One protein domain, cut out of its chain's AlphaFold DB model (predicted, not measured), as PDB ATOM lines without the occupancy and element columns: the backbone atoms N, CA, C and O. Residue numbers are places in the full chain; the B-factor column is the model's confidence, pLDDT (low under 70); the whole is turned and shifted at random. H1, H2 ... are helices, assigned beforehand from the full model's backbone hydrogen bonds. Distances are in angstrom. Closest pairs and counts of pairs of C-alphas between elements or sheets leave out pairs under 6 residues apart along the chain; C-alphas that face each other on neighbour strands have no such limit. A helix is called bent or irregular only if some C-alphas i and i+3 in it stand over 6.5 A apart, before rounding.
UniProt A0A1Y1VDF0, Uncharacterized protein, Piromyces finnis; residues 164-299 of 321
ATOM      1  N   LEU A 164      -0.595  23.794 -36.886       94.25
ATOM      2  CA  LEU A 164      -0.634  23.099 -38.172       94.25
ATOM      3  C   LEU A 164       0.672  22.340 -38.462       94.25
ATOM      4  O   LEU A 164       0.644  21.203 -38.930       94.25
ATOM      5  N   ASN A 165       1.831  22.946 -38.183       93.06
ATOM      6  CA  ASN A 165       3.124  22.304 -38.428       93.06
ATOM      7  C   ASN A 165       3.426  21.180 -37.424       93.06
ATOM      8  O   ASN A 165       4.067  20.200 -37.797       93.06
ATOM      9  N   ILE A 166       2.933  21.257 -36.185       94.81
ATOM     10  CA  ILE A 166       3.023  20.136 -35.239       94.81
ATOM     11  C   ILE A 166       2.202  18.943 -35.740       94.81
ATOM     12  O   ILE A 166       2.708  17.824 -35.756       94.81
ATOM     13  N   ILE A 167       0.966  19.167 -36.199       96.06
ATOM     14  CA  ILE A 167       0.133  18.086 -36.749       96.06
ATOM     15  C   ILE A 167       0.815  17.456 -37.970       96.06
ATOM     16  O   ILE A 167       0.929  16.237 -38.053       96.06
ATOM     17  N   ARG A 168       1.363  18.274 -38.877       94.69
ATOM     18  CA  ARG A 168       2.128  17.778 -40.033       94.69
ATOM     19  C   ARG A 168       3.375  16.990 -39.640       94.69
ATOM     20  O   ARG A 168       3.687  16.005 -40.299       94.69
ATOM     21  N   LEU A 169       4.070  17.392 -38.573       94.06
ATOM     22  CA  LEU A 169       5.199  16.632 -38.038       94.06
ATOM     23  C   LEU A 169       4.745  15.232 -37.600       94.06
ATOM     24  O   LEU A 169       5.384  14.253 -37.970       94.06
ATOM     25  N   TYR A 170       3.619  15.117 -36.889       94.81
ATOM     26  CA  TYR A 170       3.066  13.806 -36.545       94.81
ATOM     27  C   TYR A 170       2.684  12.981 -37.772       94.81
ATOM     28  O   TYR A 170       3.023  11.800 -37.829       94.81
ATOM     29  N   SER A 171       2.035  13.593 -38.766       92.62
ATOM     30  CA  SER A 171       1.682  12.920 -40.021       92.62
ATOM     31  C   SER A 171       2.906  12.358 -40.749       92.62
ATOM     32  O   SER A 171       2.841  11.246 -41.269       92.62
ATOM     33  N   LEU A 172       4.031  13.081 -40.754       91.62
ATOM     34  CA  LEU A 172       5.289  12.595 -41.331       91.62
ATOM     35  C   LEU A 172       5.841  11.388 -40.558       91.62
ATOM     36  O   LEU A 172       6.147  10.368 -41.171       91.62
ATOM     37  N   LEU A 173       5.876  11.464 -39.225       91.50
ATOM     38  CA  LEU A 173       6.375  10.384 -38.363       91.50
ATOM     39  C   LEU A 173       5.579   9.074 -38.515       91.50
ATOM     40  O   LEU A 173       6.149   7.990 -38.454       91.50
ATOM     41  N   ILE A 174       4.257   9.139 -38.716       88.75
ATOM     42  CA  ILE A 174       3.432   7.930 -38.931       88.75
ATOM     43  C   ILE A 174       3.427   7.441 -40.387       88.75
ATOM     44  O   ILE A 174       2.930   6.348 -40.680       88.75
ATOM     45  N   ALA A 175       3.886   8.268 -41.329       84.62
ATOM     46  CA  ALA A 175       4.024   7.879 -42.727       84.62
ATOM     47  C   ALA A 175       5.294   7.052 -42.951       84.62
ATOM     48  O   ALA A 175       5.280   6.154 -43.791       84.62
ATOM     49  N   GLN A 176       6.352   7.346 -42.195       74.62
ATOM     50  CA  GLN A 176       7.669   6.735 -42.343       74.62
ATOM     51  C   GLN A 176       7.798   5.400 -41.597       74.62
ATOM     52  O   GLN A 176       8.323   4.449 -42.178       74.62
ATOM     53  N   GLU A 177       7.271   5.275 -40.369       70.38
ATOM     54  CA  GLU A 177       7.565   4.092 -39.551       70.38
ATOM     55  C   GLU A 177       6.415   3.575 -38.670       70.38
ATOM     56  O   GLU A 177       5.633   4.308 -38.058       70.38
ATOM     57  N   SER A 178       6.361   2.245 -38.543       67.94
ATOM     58  CA  SER A 178       5.355   1.526 -37.754       67.94
ATOM     59  C   SER A 178       5.504   1.730 -36.244       67.94
ATOM     60  O   SER A 178       4.514   1.662 -35.514       67.94
ATOM     61  N   GLN A 179       6.715   2.006 -35.751       83.50
ATOM     62  CA  GLN A 179       6.968   2.166 -34.320       83.50
ATOM     63  C   GLN A 179       6.407   3.485 -33.778       83.50
ATOM     64  O   GLN A 179       5.734   3.480 -32.745       83.50
ATOM     65  N   SER A 180       6.643   4.598 -34.477       85.56
ATOM     66  CA  SER A 180       6.068   5.910 -34.149       85.56
ATOM     67  C   SER A 180       4.542   5.847 -34.163       85.56
ATOM     68  O   SER A 180       3.898   6.254 -33.194       85.56
ATOM     69  N   LEU A 181       3.970   5.229 -35.202       87.25
ATOM     70  CA  LEU A 181       2.541   4.932 -35.280       87.25
ATOM     71  C   LEU A 181       2.062   4.137 -34.059       87.25
ATOM     72  O   LEU A 181       1.099   4.547 -33.421       87.25
ATOM     73  N   ARG A 182       2.731   3.036 -33.697       86.56
ATOM     74  CA  ARG A 182       2.340   2.194 -32.554       86.56
ATOM     75  C   ARG A 182       2.365   2.964 -31.235       86.56
ATOM     76  O   ARG A 182       1.492   2.760 -30.399       86.56
ATOM     77  N   LEU A 183       3.367   3.814 -31.023       88.38
ATOM     78  CA  LEU A 183       3.460   4.637 -29.816       88.38
ATOM     79  C   LEU A 183       2.338   5.678 -29.762       88.38
ATOM     80  O   LEU A 183       1.679   5.791 -28.733       88.38
ATOM     81  N   MET A 184       2.078   6.389 -30.863       88.38
ATOM     82  CA  MET A 184       0.994   7.379 -30.930       88.38
ATOM     83  C   MET A 184      -0.385   6.729 -30.800       88.38
ATOM     84  O   MET A 184      -1.223   7.224 -30.054       88.38
ATOM     85  N   ALA A 185      -0.587   5.586 -31.453       83.81
ATOM     86  CA  ALA A 185      -1.812   4.795 -31.394       83.81
ATOM     87  C   ALA A 185      -2.131   4.247 -29.998       83.81
ATOM     88  O   ALA A 185      -3.272   3.879 -29.750       83.81
ATOM     89  N   ASN A 186      -1.136   4.181 -29.105       84.69
ATOM     90  CA  ASN A 186      -1.291   3.765 -27.710       84.69
ATOM     91  C   ASN A 186      -1.216   4.950 -26.724       84.69
ATOM     92  O   ASN A 186      -1.377   4.755 -25.520       84.69
ATOM     93  N   SER A 187      -0.977   6.176 -27.204       87.50
ATOM     94  CA  SER A 187      -0.899   7.367 -26.360       87.50
ATOM     95  C   SER A 187      -2.233   8.103 -26.321       87.50
ATOM     96  O   SER A 187      -2.578   8.867 -27.228       87.50
ATOM     97  N   HIS A 188      -2.949   7.957 -25.206       85.25
ATOM     98  CA  HIS A 188      -4.134   8.769 -24.923       85.25
ATOM     99  C   HIS A 188      -3.840  10.263 -24.987       85.25
ATOM    100  O   HIS A 188      -4.675  11.042 -25.442       85.25
ATOM    101  N   ILE A 189      -2.654  10.674 -24.536       89.19
ATOM    102  CA  ILE A 189      -2.260  12.078 -24.479       89.19
ATOM    103  C   ILE A 189      -2.120  12.636 -25.897       89.19
ATOM    104  O   ILE A 189      -2.689  13.689 -26.171       89.19
ATOM    105  N   VAL A 190      -1.445  11.945 -26.819       91.19
ATOM    106  CA  VAL A 190      -1.286  12.450 -28.194       91.19
ATOM    107  C   VAL A 190      -2.642  12.612 -28.886       91.19
ATOM    108  O   VAL A 190      -2.972  13.715 -29.329       91.19
ATOM    109  N   ILE A 191      -3.454  11.551 -28.923       90.38
ATOM    110  CA  ILE A 191      -4.737  11.552 -29.642       90.38
ATOM    111  C   ILE A 191      -5.723  12.551 -29.028       90.38
ATOM    112  O   ILE A 191      -6.281  13.384 -29.743       90.38
ATOM    113  N   SER A 192      -5.897  12.533 -27.702       90.44
ATOM    114  CA  SER A 192      -6.857  13.426 -27.042       90.44
ATOM    115  C   SER A 192      -6.499  14.899 -27.227       90.44
ATOM    116  O   SER A 192      -7.381  15.697 -27.530       90.44
ATOM    117  N   ASN A 193      -5.222  15.286 -27.104       92.19
ATOM    118  CA  ASN A 193      -4.820  16.685 -27.274       92.19
ATOM    119  C   ASN A 193      -5.060  17.184 -28.706       92.19
ATOM    120  O   ASN A 193      -5.449  18.339 -28.868       92.19
ATOM    121  N   ILE A 194      -4.892  16.337 -29.728       94.44
ATOM    122  CA  ILE A 194      -5.215  16.694 -31.119       94.44
ATOM    123  C   ILE A 194      -6.730  16.880 -31.289       94.44
ATOM    124  O   ILE A 194      -7.149  17.899 -31.836       94.44
ATOM    125  N   ILE A 195      -7.551  15.965 -30.758       93.50
ATOM    126  CA  ILE A 195      -9.023  16.082 -30.773       93.50
ATOM    127  C   ILE A 195      -9.474  17.373 -30.083       93.50
ATOM    128  O   ILE A 195     -10.245  18.138 -30.658       93.50
ATOM    129  N   PHE A 196      -8.953  17.658 -28.885       93.38
ATOM    130  CA  PHE A 196      -9.265  18.891 -28.159       93.38
ATOM    131  C   PHE A 196      -8.905  20.137 -28.966       93.38
ATOM    132  O   PHE A 196      -9.670  21.097 -28.975       93.38
ATOM    133  N   VAL A 197      -7.758  20.132 -29.651       94.69
ATOM    134  CA  VAL A 197      -7.344  21.257 -30.493       94.69
ATOM    135  C   VAL A 197      -8.331  21.471 -31.630       94.69
ATOM    136  O   VAL A 197      -8.817  22.587 -31.784       94.69
ATOM    137  N   MET A 198      -8.688  20.419 -32.367       96.12
ATOM    138  CA  MET A 198      -9.671  20.522 -33.450       96.12
ATOM    139  C   MET A 198     -11.044  20.979 -32.954       96.12
ATOM    140  O   MET A 198     -11.653  21.833 -33.590       96.12
ATOM    141  N   GLN A 199     -11.505  20.467 -31.808       94.31
ATOM    142  CA  GLN A 199     -12.773  20.880 -31.205       94.31
ATOM    143  C   GLN A 199     -12.774  22.372 -30.869       94.31
ATOM    144  O   GLN A 199     -13.672  23.080 -31.308       94.31
ATOM    145  N   THR A 200     -11.751  22.867 -30.162       92.19
ATOM    146  CA  THR A 200     -11.641  24.302 -29.848       92.19
ATOM    147  C   THR A 200     -11.635  25.154 -31.116       92.19
ATOM    148  O   THR A 200     -12.256  26.210 -31.156       92.19
ATOM    149  N   LYS A 201     -10.963  24.683 -32.172       91.75
ATOM    150  CA  LYS A 201     -10.915  25.369 -33.466       91.75
ATOM    151  C   LYS A 201     -12.260  25.403 -34.183       91.75
ATOM    152  O   LYS A 201     -12.592  26.429 -34.770       91.75
ATOM    153  N   LEU A 202     -13.036  24.325 -34.115       92.62
ATOM    154  CA  LEU A 202     -14.375  24.306 -34.687       92.62
ATOM    155  C   LEU A 202     -15.327  25.219 -33.906       92.62
ATOM    156  O   LEU A 202     -16.060  25.988 -34.521       92.62
ATOM    157  N   ASP A 203     -15.286  25.167 -32.572       90.06
ATOM    158  CA  ASP A 203     -16.103  26.034 -31.715       90.06
ATOM    159  C   ASP A 203     -15.828  27.516 -32.010       90.06
ATOM    160  O   ASP A 203     -16.766  28.277 -32.234       90.06
ATOM    161  N   TYR A 204     -14.555  27.896 -32.149       88.25
ATOM    162  CA  TYR A 204     -14.156  29.262 -32.497       88.25
ATOM    163  C   TYR A 204     -14.729  29.741 -33.843       88.25
ATOM    164  O   TYR A 204     -15.230  30.859 -33.942       88.25
ATOM    165  N   ILE A 205     -14.705  28.902 -34.886       88.31
ATOM    166  CA  ILE A 205     -15.291  29.255 -36.193       88.31
ATOM    167  C   ILE A 205     -16.807  29.453 -36.088       88.31
ATOM    168  O   ILE A 205     -17.344  30.398 -36.671       88.31
ATOM    169  N   ILE A 206     -17.493  28.558 -35.373       86.00
ATOM    170  CA  ILE A 206     -18.952  28.602 -35.219       86.00
ATOM    171  C   ILE A 206     -19.370  29.864 -34.452       86.00
ATOM    172  O   ILE A 206     -20.350  30.513 -34.825       86.00
ATOM    173  N   GLU A 207     -18.626  30.223 -33.405       83.25
ATOM    174  CA  GLU A 207     -18.894  31.406 -32.586       83.25
ATOM    175  C   GLU A 207     -18.600  32.713 -33.335       83.25
ATOM    176  O   GLU A 207     -19.427  33.627 -33.311       83.25
ATOM    177  N   GLU A 208     -17.471  32.808 -34.046       71.31
ATOM    178  CA  GLU A 208     -17.045  34.077 -34.650       71.31
ATOM    179  C   GLU A 208     -17.639  34.370 -36.040       71.31
ATOM    180  O   GLU A 208     -17.426  35.466 -36.553       71.31
ATOM    181  N   LYS A 209     -18.433  33.453 -36.621       59.47
ATOM    182  CA  LYS A 209     -19.257  33.548 -37.858       59.47
ATOM    183  C   LYS A 209     -18.597  34.064 -39.151       59.47
ATOM    184  O   LYS A 209     -19.153  33.831 -40.223       59.47
ATOM    185  N   ASN A 210     -17.460  34.755 -39.111       58.00
ATOM    186  CA  ASN A 210     -16.771  35.289 -40.278       58.00
ATOM    187  C   ASN A 210     -15.342  35.739 -39.924       58.00
ATOM    188  O   ASN A 210     -15.081  36.919 -39.691       58.00
ATOM    189  N   THR A 211     -14.393  34.803 -39.888       61.94
ATOM    190  CA  THR A 211     -12.976  35.147 -39.688       61.94
ATOM    191  C   THR A 211     -12.200  34.984 -40.990       61.94
ATOM    192  O   THR A 211     -12.265  33.937 -41.640       61.94
ATOM    193  N   GLU A 212     -11.383  35.982 -41.352       68.88
ATOM    194  CA  GLU A 212     -10.367  35.851 -42.416       68.88
ATOM    195  C   GLU A 212      -9.411  34.665 -42.156       68.88
ATOM    196  O   GLU A 212      -8.753  34.152 -43.066       68.88
ATOM    197  N   GLU A 213      -9.346  34.192 -40.909       75.94
ATOM    198  CA  GLU A 213      -8.525  33.064 -40.482       75.94
ATOM    199  C   GLU A 213      -9.190  31.690 -40.663       75.94
ATOM    200  O   GLU A 213      -8.491  30.681 -40.528       75.94
ATOM    201  N   SER A 214     -10.468  31.626 -41.065       83.06
ATOM    202  CA  SER A 214     -11.231  30.376 -41.249       83.06
ATOM    203  C   SER A 214     -10.462  29.341 -42.071       83.06
ATOM    204  O   SER A 214     -10.390  28.177 -41.697       83.06
ATOM    205  N   LYS A 215      -9.773  29.760 -43.141       87.44
ATOM    206  CA  LYS A 215      -8.947  28.862 -43.965       87.44
ATOM    207  C   LYS A 215      -7.810  28.194 -43.179       87.44
ATOM    208  O   LYS A 215      -7.539  27.012 -43.376       87.44
ATOM    209  N   ASN A 216      -7.110  28.939 -42.320       87.75
ATOM    210  CA  ASN A 216      -5.998  28.397 -41.530       87.75
ATOM    211  C   ASN A 216      -6.513  27.476 -40.423       87.75
ATOM    212  O   ASN A 216      -5.905  26.442 -40.155       87.75
ATOM    213  N   ILE A 217      -7.636  27.840 -39.807       91.12
ATOM    214  CA  ILE A 217      -8.266  27.049 -38.754       91.12
ATOM    215  C   ILE A 217      -8.822  25.740 -39.332       91.12
ATOM    216  O   ILE A 217      -8.509  24.662 -38.823       91.12
ATOM    217  N   MET A 218      -9.529  25.802 -40.461       92.62
ATOM    218  CA  MET A 218      -9.993  24.608 -41.167       92.62
ATOM    219  C   MET A 218      -8.834  23.743 -41.662       92.62
ATOM    220  O   MET A 218      -8.954  22.524 -41.646       92.62
ATOM    221  N   ALA A 219      -7.680  24.319 -42.026       93.81
ATOM    222  CA  ALA A 219      -6.492  23.528 -42.349       93.81
ATOM    223  C   ALA A 219      -5.980  22.712 -41.146       93.81
ATOM    224  O   ALA A 219      -5.549  21.576 -41.330       93.81
ATOM    225  N   ILE A 220      -6.049  23.250 -39.921       95.69
ATOM    226  CA  ILE A 220      -5.697  22.511 -38.693       95.69
ATOM    227  C   ILE A 220      -6.665  21.346 -38.486       95.69
ATOM    228  O   ILE A 220      -6.214  20.222 -38.270       95.69
ATOM    229  N   ILE A 221      -7.974  21.602 -38.583       96.00
ATOM    230  CA  ILE A 221      -9.012  20.569 -38.445       96.00
ATOM    231  C   ILE A 221      -8.809  19.486 -39.506       96.00
ATOM    232  O   ILE A 221      -8.710  18.308 -39.182       96.00
ATOM    233  N   LYS A 222      -8.653  19.884 -40.767       96.00
ATOM    234  CA  LYS A 222      -8.452  18.983 -41.899       96.00
ATOM    235  C   LYS A 222      -7.245  18.069 -41.722       96.00
ATOM    236  O   LYS A 222      -7.366  16.854 -41.869       96.00
ATOM    237  N   GLU A 223      -6.083  18.636 -41.412       96.44
ATOM    238  CA  GLU A 223      -4.866  17.848 -41.201       96.44
ATOM    239  C   GLU A 223      -4.975  16.967 -39.951       96.44
ATOM    240  O   GLU A 223      -4.492  15.836 -39.960       96.44
ATOM    241  N   GLY A 224      -5.650  17.439 -38.900       97.00
ATOM    242  CA  GLY A 224      -5.901  16.653 -37.695       97.00
ATOM    243  C   GLY A 224      -6.806  15.446 -37.959       97.00
ATOM    244  O   GLY A 224      -6.474  14.341 -37.533       97.00
ATOM    245  N   ILE A 225      -7.883  15.612 -38.732       95.94
ATOM    246  CA  ILE A 225      -8.765  14.513 -39.154       95.94
ATOM    247  C   ILE A 225      -7.999  13.499 -40.006       95.94
ATOM    248  O   ILE A 225      -8.042  12.304 -39.717       95.94
ATOM    249  N   LYS A 226      -7.230  13.958 -41.006       95.12
ATOM    250  CA  LYS A 226      -6.389  13.075 -41.835       95.12
ATOM    251  C   LYS A 226      -5.373  12.299 -40.998       95.12
ATOM    252  O   LYS A 226      -5.158  11.110 -41.244       95.12
ATOM    253  N   PHE A 227      -4.756  12.957 -40.016       94.38
ATOM    254  CA  PHE A 227      -3.829  12.319 -39.089       94.38
ATOM    255  C   PHE A 227      -4.527  11.226 -38.276       94.38
ATOM    256  O   PHE A 227      -4.076  10.081 -38.299       94.38
ATOM    257  N   ILE A 228      -5.642  11.546 -37.608       91.88
ATOM    258  CA  ILE A 228      -6.379  10.573 -36.792       91.88
ATOM    259  C   ILE A 228      -6.832   9.398 -37.655       91.88
ATOM    260  O   ILE A 228      -6.548   8.257 -37.313       91.88
ATOM    261  N   HIS A 229      -7.425   9.657 -38.815       90.44
ATOM    262  CA  HIS A 229      -7.812   8.611 -39.758       90.44
ATOM    263  C   HIS A 229      -6.648   7.694 -40.147       90.44
ATOM    264  O   HIS A 229      -6.766   6.471 -40.101       90.44
ATOM    265  N   SER A 230      -5.485   8.274 -40.456       88.75
ATOM    266  CA  SER A 230      -4.282   7.507 -40.791       88.75
ATOM    267  C   SER A 230      -3.809   6.632 -39.630       88.75
ATOM    268  O   SER A 230      -3.330   5.522 -39.858       88.75
ATOM    269  N   VAL A 231      -3.938   7.112 -38.392       87.62
ATOM    270  CA  VAL A 231      -3.631   6.324 -37.194       87.62
ATOM    271  C   VAL A 231      -4.641   5.185 -37.023       87.62
ATOM    272  O   VAL A 231      -4.229   4.055 -36.779       87.62
ATOM    273  N   PHE A 232      -5.932   5.452 -37.225       82.06
ATOM    274  CA  PHE A 232      -7.023   4.483 -37.076       82.06
ATOM    275  C   PHE A 232      -6.933   3.336 -38.087       82.06
ATOM    276  O   PHE A 232      -6.953   2.173 -37.689       82.06
ATOM    277  N   ILE A 233      -6.755   3.641 -39.376       80.88
ATOM    278  CA  ILE A 233      -6.622   2.612 -40.421       80.88
ATOM    279  C   ILE A 233      -5.400   1.726 -40.167       80.88
ATOM    280  O   ILE A 233      -5.444   0.516 -40.379       80.88
ATOM    281  N   LYS A 234      -4.283   2.322 -39.739       78.25
ATOM    282  CA  LYS A 234      -3.013   1.597 -39.618       78.25
ATOM    283  C   LYS A 234      -2.827   0.907 -38.261       78.25
ATOM    284  O   LYS A 234      -1.918   0.087 -38.134       78.25
ATOM    285  N   ALA A 235      -3.642   1.219 -37.250       74.88
ATOM    286  CA  ALA A 235      -3.536   0.638 -35.916       74.88
ATOM    287  C   ALA A 235      -4.914   0.307 -35.316       74.88
ATOM    288  O   ALA A 235      -5.627   1.164 -34.804       74.88
ATOM    289  N   SER A 236      -5.237  -0.987 -35.266       63.53
ATOM    290  CA  SER A 236      -6.512  -1.512 -34.751       63.53
ATOM    291  C   SER A 236      -6.771  -1.246 -33.260       63.53
ATOM    292  O   SER A 236      -7.907  -1.327 -32.806       63.53
ATOM    293  N   ASN A 237      -5.741  -0.916 -32.475       63.03
ATOM    294  CA  ASN A 237      -5.869  -0.682 -31.032       63.03
ATOM    295  C   ASN A 237      -6.322   0.740 -30.663       63.03
ATOM    296  O   ASN A 237      -6.573   0.991 -29.488       63.03
ATOM    297  N   VAL A 238      -6.441   1.661 -31.622       62.78
ATOM    298  CA  VAL A 238      -6.726   3.077 -31.327       62.78
ATOM    299  C   VAL A 238      -8.148   3.276 -30.794       62.78
ATOM    300  O   VAL A 238      -8.367   4.155 -29.968       62.78
ATOM    301  N   PHE A 239      -9.110   2.426 -31.160       61.12
ATOM    302  CA  PHE A 239     -10.468   2.497 -30.598       61.12
ATOM    303  C   PHE A 239     -10.491   2.285 -29.084       61.12
ATOM    304  O   PHE A 239     -11.191   3.006 -28.380       61.12
ATOM    305  N   LYS A 240      -9.591   1.444 -28.556       62.66
ATOM    306  CA  LYS A 240      -9.432   1.252 -27.106       62.66
ATOM    307  C   LYS A 240      -9.061   2.550 -26.387       62.66
ATOM    308  O   LYS A 240      -9.333   2.679 -25.194       62.66
ATOM    309  N   ILE A 241      -8.448   3.511 -27.094       63.28
ATOM    310  CA  ILE A 241      -8.120   4.817 -26.523       63.28
ATOM    311  C   ILE A 241      -9.373   5.658 -26.282       63.28
ATOM    312  O   ILE A 241      -9.491   6.325 -25.252       63.28
ATOM    313  N   LEU A 242     -10.280   5.667 -27.257       65.81
ATOM    314  CA  LEU A 242     -11.538   6.396 -27.152       65.81
ATOM    315  C   LEU A 242     -12.476   5.700 -26.164       65.81
ATOM    316  O   LEU A 242     -13.093   6.370 -25.339       65.81
ATOM    317  N   ASP A 243     -12.510   4.370 -26.175       64.81
ATOM    318  CA  ASP A 243     -13.365   3.588 -25.282       64.81
ATOM    319  C   ASP A 243     -12.995   3.764 -23.806       64.81
ATOM    320  O   ASP A 243     -13.873   3.770 -22.947       64.81
ATOM    321  N   SER A 244     -11.710   3.955 -23.482       69.12
ATOM    322  CA  SER A 244     -11.303   4.143 -22.084       69.12
ATOM    323  C   SER A 244     -11.515   5.572 -21.560       69.12
ATOM    324  O   SER A 244     -11.335   5.822 -20.365       69.12
ATOM    325  N   ASN A 245     -11.926   6.520 -22.415       75.38
ATOM    326  CA  ASN A 245     -12.254   7.884 -22.011       75.38
ATOM    327  C   ASN A 245     -13.506   8.407 -22.734       75.38
ATOM    328  O   ASN A 245     -13.412   9.109 -23.746       75.38
ATOM    329  N   GLU A 246     -14.675   8.135 -22.138       78.06
ATOM    330  CA  GLU A 246     -15.990   8.559 -22.647       78.06
ATOM    331  C   GLU A 246     -16.041  10.049 -23.016       78.06
ATOM    332  O   GLU A 246     -16.668  10.417 -24.006       78.06
ATOM    333  N   SER A 247     -15.360  10.916 -22.256       82.44
ATOM    334  CA  SER A 247     -15.385  12.362 -22.511       82.44
ATOM    335  C   SER A 247     -14.680  12.743 -23.814       82.44
ATOM    336  O   SER A 247     -15.194  13.557 -24.579       82.44
ATOM    337  N   VAL A 248     -13.527  12.132 -24.104       84.75
ATOM    338  CA  VAL A 248     -12.777  12.383 -25.344       84.75
ATOM    339  C   VAL A 248     -13.523  11.789 -26.532       84.75
ATOM    340  O   VAL A 248     -13.609  12.438 -27.572       84.75
ATOM    341  N   ASN A 249     -14.105  10.600 -26.361       85.19
ATOM    342  CA  ASN A 249     -14.926   9.962 -27.383       85.19
ATOM    343  C   ASN A 249     -16.144  10.824 -27.744       85.19
ATOM    344  O   ASN A 249     -16.343  11.163 -28.908       85.19
ATOM    345  N   TYR A 250     -16.893  11.288 -26.740       86.31
ATOM    346  CA  TYR A 250     -18.028  12.187 -26.941       86.31
ATOM    347  C   TYR A 250     -17.632  13.472 -27.678       86.31
ATOM    348  O   TYR A 250     -18.301  13.872 -28.630       86.31
ATOM    349  N   ILE A 251     -16.525  14.107 -27.278       89.62
ATOM    350  CA  ILE A 251     -16.018  15.309 -27.954       89.62
ATOM    351  C   ILE A 251     -15.680  15.010 -29.413       89.62
ATOM    352  O   ILE A 251     -15.983  15.821 -30.284       89.62
ATOM    353  N   PHE A 252     -15.081  13.855 -29.692       91.69
ATOM    354  CA  PHE A 252     -14.705  13.506 -31.051       91.69
ATOM    355  C   PHE A 252     -15.916  13.204 -31.935       91.69
ATOM    356  O   PHE A 252     -15.999  13.735 -33.039       91.69
ATOM    357  N   ILE A 253     -16.892  12.442 -31.434       89.88
ATOM    358  CA  ILE A 253     -18.165  12.211 -32.130       89.88
ATOM    359  C   ILE A 253     -18.852  13.552 -32.405       89.88
ATOM    360  O   ILE A 253     -19.247  13.820 -33.535       89.88
ATOM    361  N   ARG A 254     -18.935  14.442 -31.406       90.69
ATOM    362  CA  ARG A 254     -19.527  15.778 -31.566       90.69
ATOM    363  C   ARG A 254     -18.802  16.611 -32.625       90.69
ATOM    364  O   ARG A 254     -19.475  17.263 -33.424       90.69
ATOM    365  N   LEU A 255     -17.467  16.596 -32.632       94.94
ATOM    366  CA  LEU A 255     -16.650  17.252 -33.654       94.94
ATOM    367  C   LEU A 255     -17.036  16.736 -35.043       94.94
ATOM    368  O   LEU A 255     -17.433  17.525 -35.895       94.94
ATOM    369  N   LEU A 256     -16.952  15.420 -35.259       94.94
ATOM    370  CA  LEU A 256     -17.206  14.806 -36.562       94.94
ATOM    371  C   LEU A 256     -18.647  15.047 -37.031       94.94
ATOM    372  O   LEU A 256     -18.849  15.470 -38.166       94.94
ATOM    373  N   SER A 257     -19.638  14.872 -36.152       91.62
ATOM    374  CA  SER A 257     -21.049  15.124 -36.465       91.62
ATOM    375  C   SER A 257     -21.284  16.563 -36.911       91.62
ATOM    376  O   SER A 257     -21.984  16.793 -37.892       91.62
ATOM    377  N   ARG A 258     -20.670  17.548 -36.244       91.62
ATOM    378  CA  ARG A 258     -20.786  18.958 -36.645       91.62
ATOM    379  C   ARG A 258     -20.131  19.241 -37.990       91.62
ATOM    380  O   ARG A 258     -20.690  20.007 -38.766       91.62
ATOM    381  N   LEU A 259     -18.985  18.621 -38.277       93.44
ATOM    382  CA  LEU A 259     -18.352  18.744 -39.588       93.44
ATOM    383  C   LEU A 259     -19.250  18.152 -40.682       93.44
ATOM    384  O   LEU A 259     -19.469  18.812 -41.687       93.44
ATOM    385  N   VAL A 260     -19.823  16.958 -40.487       91.12
ATOM    386  CA  VAL A 260     -20.763  16.349 -41.452       91.12
ATOM    387  C   VAL A 260     -21.982  17.236 -41.676       91.12
ATOM    388  O   VAL A 260     -22.357  17.503 -42.816       91.12
ATOM    389  N   VAL A 261     -22.589  17.712 -40.589       88.94
ATOM    390  CA  VAL A 261     -23.783  18.557 -40.632       88.94
ATOM    391  C   VAL A 261     -23.522  19.869 -41.377       88.94
ATOM    392  O   VAL A 261     -24.392  20.312 -42.128       88.94
ATOM    393  N   SER A 262     -22.325  20.449 -41.259       88.38
ATOM    394  CA  SER A 262     -21.987  21.707 -41.939       88.38
ATOM    395  C   SER A 262     -22.021  21.615 -43.464       88.38
ATOM    396  O   SER A 262     -22.280  22.620 -44.122       88.38
ATOM    397  N   LYS A 263     -21.853  20.409 -44.028       87.06
ATOM    398  CA  LYS A 263     -22.042  20.153 -45.464       87.06
ATOM    399  C   LYS A 263     -23.480  20.416 -45.903       87.06
ATOM    400  O   LYS A 263     -23.709  20.963 -46.972       87.06
ATOM    401  N   TYR A 264     -24.446  19.992 -45.088       86.75
ATOM    402  CA  TYR A 264     -25.871  20.064 -45.416       86.75
ATOM    403  C   TYR A 264     -26.442  21.468 -45.235       86.75
ATOM    404  O   TYR A 264     -27.372  21.839 -45.943       86.75
ATOM    405  N   TYR A 265     -25.892  22.235 -44.292       85.00
ATOM    406  CA  TYR A 265     -26.277  23.630 -44.068       85.00
ATOM    407  C   TYR A 265     -25.461  24.629 -44.895       85.00
ATOM    408  O   TYR A 265     -25.699  25.829 -44.783       85.00
ATOM    409  N   GLU A 266     -24.532  24.145 -45.726       80.69
ATOM    410  CA  GLU A 266     -23.664  24.963 -46.580       80.69
ATOM    411  C   GLU A 266     -22.932  26.063 -45.797       80.69
ATOM    412  O   GLU A 266     -22.794  27.204 -46.250       80.69
ATOM    413  N   ASP A 267     -22.437  25.723 -44.602       82.44
ATOM    414  CA  ASP A 267     -21.668  26.669 -43.799       82.44
ATOM    415  C   ASP A 267     -20.479  27.178 -44.624       82.44
ATOM    416  O   ASP A 267     -19.764  26.394 -45.247       82.44
ATOM    417  N   SER A 268     -20.208  28.483 -44.614       84.38
ATOM    418  CA  SER A 268     -19.213  29.103 -45.510       84.38
ATOM    419  C   SER A 268     -17.792  28.524 -45.386       84.38
ATOM    420  O   SER A 268     -16.988  28.616 -46.313       84.38
ATOM    421  N   TRP A 269     -17.469  27.914 -44.246       86.50
ATOM    422  CA  TRP A 269     -16.187  27.267 -43.973       86.50
ATOM    423  C   TRP A 269     -16.147  25.778 -44.362       86.50
ATOM    424  O   TRP A 269     -15.050  25.212 -44.421       86.50
ATOM    425  N   SER A 270     -17.292  25.150 -44.660       86.88
ATOM    426  CA  SER A 270     -17.391  23.738 -45.079       86.88
ATOM    427  C   SER A 270     -16.607  23.462 -46.369       86.88
ATOM    428  O   SER A 270     -15.876  22.477 -46.446       86.88
ATOM    429  N   LEU A 271     -16.596  24.423 -47.300       86.94
ATOM    430  CA  LEU A 271     -15.836  24.396 -48.560       86.94
ATOM    431  C   LEU A 271     -14.333  24.092 -48.376       86.94
ATOM    432  O   LEU A 271     -13.667  23.597 -49.285       86.94
ATOM    433  N   TYR A 272     -13.753  24.392 -47.206       89.62
ATOM    434  CA  TYR A 272     -12.336  24.124 -46.932       89.62
ATOM    435  C   TYR A 272     -12.029  22.657 -46.592       89.62
ATOM    436  O   TYR A 272     -10.850  22.280 -46.555       89.62
ATOM    437  N   ILE A 273     -13.058  21.844 -46.341       90.25
ATOM    438  CA  ILE A 273     -12.955  20.426 -45.971       90.25
ATOM    439  C   ILE A 273     -13.752  19.491 -46.884       90.25
ATOM    440  O   ILE A 273     -13.846  18.302 -46.582       90.25
ATOM    441  N   ASP A 274     -14.265  19.984 -48.012       88.50
ATOM    442  CA  ASP A 274     -15.056  19.180 -48.951       88.50
ATOM    443  C   ASP A 274     -14.360  17.876 -49.374       88.50
ATOM    444  O   ASP A 274     -14.998  16.833 -49.508       88.50
ATOM    445  N   ASP A 275     -13.033  17.910 -49.523       92.19
ATOM    446  CA  ASP A 275     -12.203  16.771 -49.935       92.19
ATOM    447  C   ASP A 275     -11.978  15.713 -48.844       92.19
ATOM    448  O   ASP A 275     -11.303  14.718 -49.104       92.19
ATOM    449  N   ILE A 276     -12.467  15.925 -47.618       93.88
ATOM    450  CA  ILE A 276     -12.292  14.979 -46.506       93.88
ATOM    451  C   ILE A 276     -13.604  14.468 -45.910       93.88
ATOM    452  O   ILE A 276     -13.562  13.787 -44.888       93.88
ATOM    453  N   TYR A 277     -14.755  14.746 -46.526       92.62
ATOM    454  CA  TYR A 277     -16.039  14.261 -46.007       92.62
ATOM    455  C   TYR A 277     -16.142  12.739 -45.940       92.62
ATOM    456  O   TYR A 277     -16.661  12.223 -44.954       92.62
ATOM    457  N   ASP A 278     -15.590  12.031 -46.923       91.31
ATOM    458  CA  ASP A 278     -15.569  10.566 -46.912       91.31
ATOM    459  C   ASP A 278     -14.758  10.049 -45.715       91.31
ATOM    460  O   ASP A 278     -15.234   9.217 -44.954       91.31
ATOM    461  N   ILE A 279     -13.601  10.665 -45.438       92.56
ATOM    462  CA  ILE A 279     -12.768  10.348 -44.267       92.56
ATOM    463  C   ILE A 279     -13.517  10.603 -42.946       92.56
ATOM    464  O   ILE A 279     -13.366   9.851 -41.982       92.56
ATOM    465  N   ILE A 280     -14.293  11.688 -42.866       92.81
ATOM    466  CA  ILE A 280     -15.077  12.025 -41.668       92.81
ATOM    467  C   ILE A 280     -16.178  10.979 -41.441       92.81
ATOM    468  O   ILE A 280     -16.377  10.548 -40.304       92.81
ATOM    469  N   ASN A 281     -16.864  10.562 -42.508       89.12
ATOM    470  CA  ASN A 281     -17.899   9.532 -42.448       89.12
ATOM    471  C   ASN A 281     -17.314   8.173 -42.050       89.12
ATOM    472  O   ASN A 281     -17.837   7.552 -41.129       89.12
ATOM    473  N   ASP A 282     -16.191   7.771 -42.653       87.44
ATOM    474  CA  ASP A 282     -15.485   6.528 -42.319       87.44
ATOM    475  C   ASP A 282     -15.099   6.488 -40.831       87.44
ATOM    476  O   ASP A 282     -15.263   5.471 -40.149       87.44
ATOM    477  N   LEU A 283     -14.617   7.613 -40.285       89.12
ATOM    478  CA  LEU A 283     -14.299   7.739 -38.861       89.12
ATOM    479  C   LEU A 283     -15.540   7.625 -37.969       89.12
ATOM    480  O   LEU A 283     -15.489   6.915 -36.964       89.12
ATOM    481  N   LEU A 284     -16.636   8.310 -38.312       87.69
ATOM    482  CA  LEU A 284     -17.895   8.226 -37.566       87.69
ATOM    483  C   LEU A 284     -18.436   6.802 -37.550       87.69
ATOM    484  O   LEU A 284     -18.744   6.288 -36.479       87.69
ATOM    485  N   GLU A 285     -18.511   6.164 -38.716       82.56
ATOM    486  CA  GLU A 285     -18.965   4.784 -38.847       82.56
ATOM    487  C   GLU A 285     -18.098   3.850 -38.004       82.56
ATOM    488  O   GLU A 285     -18.620   3.057 -37.221       82.56
ATOM    489  N   SER A 286     -16.776   3.999 -38.078       77.88
ATOM    490  CA  SER A 286     -15.868   3.130 -37.335       77.88
ATOM    491  C   SER A 286     -15.982   3.307 -35.817       77.88
ATOM    492  O   SER A 286     -15.934   2.318 -35.083       77.88
ATOM    493  N   ILE A 287     -16.142   4.544 -35.326       76.88
ATOM    494  CA  ILE A 287     -16.338   4.819 -33.892       76.88
ATOM    495  C   ILE A 287     -17.670   4.249 -33.431       76.88
ATOM    496  O   ILE A 287     -17.722   3.595 -32.390       76.88
ATOM    497  N   LEU A 288     -18.725   4.469 -34.218       71.00
ATOM    498  CA  LEU A 288     -20.050   3.955 -33.938       71.00
ATOM    499  C   LEU A 288     -20.000   2.425 -33.888       71.00
ATOM    500  O   LEU A 288     -20.201   1.864 -32.823       71.00
ATOM    501  N   ILE A 289     -19.637   1.722 -34.957       64.31
ATOM    502  CA  ILE A 289     -19.617   0.246 -34.986       64.31
ATOM    503  C   ILE A 289     -18.770  -0.366 -33.852       64.31
ATOM    504  O   ILE A 289     -19.120  -1.428 -33.337       64.31
ATOM    505  N   SER A 290     -17.692   0.303 -33.431       52.38
ATOM    506  CA  SER A 290     -16.784  -0.199 -32.389       52.38
ATOM    507  C   SER A 290     -17.217   0.119 -30.951       52.38
ATOM    508  O   SER A 290     -16.704  -0.512 -30.027       52.38
ATOM    509  N   THR A 291     -18.151   1.052 -30.728       51.53
ATOM    510  CA  THR A 291     -18.658   1.363 -29.380       51.53
ATOM    511  C   THR A 291     -19.914   0.544 -29.058       51.53
ATOM    512  O   THR A 291     -20.821   0.453 -29.884       51.53
ATOM    513  N   PRO A 292     -20.043  -0.040 -27.850       43.69
ATOM    514  CA  PRO A 292     -21.318  -0.583 -27.397       43.69
ATOM    515  C   PRO A 292     -22.325   0.572 -27.229       43.69
ATOM    516  O   PRO A 292     -22.339   1.288 -26.228       43.69
ATOM    517  N   HIS A 293     -23.150   0.755 -28.259       42.66
ATOM    518  CA  HIS A 293     -24.093   1.859 -28.505       42.66
ATOM    519  C   HIS A 293     -25.091   2.203 -27.397       42.66
ATOM    520  O   HIS A 293     -25.703   3.271 -27.434       42.66
ATOM    521  N   GLU A 294     -25.288   1.336 -26.408       36.84
ATOM    522  CA  GLU A 294     -26.400   1.474 -25.463       36.84
ATOM    523  C   GLU A 294     -26.254   2.622 -24.452       36.84
ATOM    524  O   GLU A 294     -27.265   3.063 -23.900       36.84
ATOM    525  N   ASN A 295     -25.046   3.159 -24.233       38.09
ATOM    526  CA  ASN A 295     -24.817   4.199 -23.216       38.09
ATOM    527  C   ASN A 295     -24.633   5.621 -23.773       38.09
ATOM    528  O   ASN A 295     -24.935   6.585 -23.070       38.09
ATOM    529  N   ILE A 296     -24.170   5.781 -25.016       40.91
ATOM    530  CA  ILE A 296     -23.880   7.111 -25.587       40.91
ATOM    531  C   ILE A 296     -25.162   7.766 -26.120       40.91
ATOM    532  O   ILE A 296     -25.403   8.944 -25.861       40.91
ATOM    533  N   LEU A 297     -26.040   6.996 -26.771       36.28
ATOM    534  CA  LEU A 297     -27.323   7.501 -27.276       36.28
ATOM    535  C   LEU A 297     -28.306   7.862 -26.150       36.28
ATOM    536  O   LEU A 297     -29.102   8.780 -26.315       36.28
ATOM    537  N   LYS A 298     -28.207   7.223 -24.975       34.84
ATOM    538  CA  LYS A 298     -29.018   7.590 -23.797       34.84
ATOM    539  C   LYS A 298     -28.635   8.943 -23.183       34.84
ATOM    540  O   LYS A 298     -29.482   9.556 -22.549       34.84
ATOM    541  N   LYS A 299     -27.398   9.424 -23.377       38.16
ATOM    542  CA  LYS A 299     -26.927  10.736 -22.878       38.16
ATOM    543  C   LYS A 299     -27.132  11.888 -23.872       38.16
ATOM    544  O   LYS A 299     -26.874  13.034 -23.529       38.16
TER     545      LYS A 299
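This is residues 164 to 299 of the 321 residues of an uncharacterized protein of Piromyces finnis (UniProt A0A1Y1VDF0). Four helices, H3, H4, H6 and H7, form an up-and-down bundle, each running against the one before it, with splayed rather than parallel axes. H1 packs on H4 outside this bundle, H2 makes the corner between H1 and H3, and short H5 lies in the turn from H4 to H6. The printed part has 136 residues with seven named helices, H1 to H7 in chain order, and no named strand; the class is all helix. It is compact, with a radius of gyration of the C-alphas of 14.6 A and spans of 40 by 39 by 23 A.

H3, residues 188 to 208, and H4, residues 214 to 234, are longest, each 30.0 A; H3 begins at C-alpha 188 (-4.134, 8.769, -24.923). H6 is residues 246 to 264, 27.4 A. H7, residues 274 to 290, 25.6 A, is irregular, with C-alphas 275 and 278 7.7 A apart; it ends at C-alpha 290 (-16.784, -0.199, -32.389). H1 is residues 164 to 176, 18.8 A; H2 178 to 185; H5 239 to 243.

H3 and H4, a helical hairpin, touch at Met 198 and Ile 221, closest C-alphas 5.0 A, a shallow tilt of 29 degrees. H6 touches H3 with residues 248 to 255 alone, closest C-alphas Leu 255 and Gln 199, 5.8 A. H6 and H7, a hairpin, touch at Leu 256 and Ile 280, C-alphas 6.2 A. H4 touches H7, C-alphas of His 229 and Leu 283 6.6 A. H3 and H7 are apart, as are H4 and H6. H1 touches H4, the same way at 22 degrees, C-alphas of Leu 164 and Ile 220 5.1 A. H2 touches H1 only at the corner, C-alphas of Leu 181 and Ile 174 4.8 A. H5 only just touches H6, only at the corner, with 3 pairs of C-alphas within 8 A, Leu 242 and Asn 249 closest at 4.9 A. Each O i to N i+4 pair is within hydrogen-bond range in H1 to H5, 13 of 15 in H6, 11 of 13 in H7.

The farthest C-alphas, Glu 212 and Glu 294, are 41.5 A apart. The printed part has no cut and no long link. Model confidence is under 70 at residues 178, 209 to 212, 236 to 244 and 289 to 299.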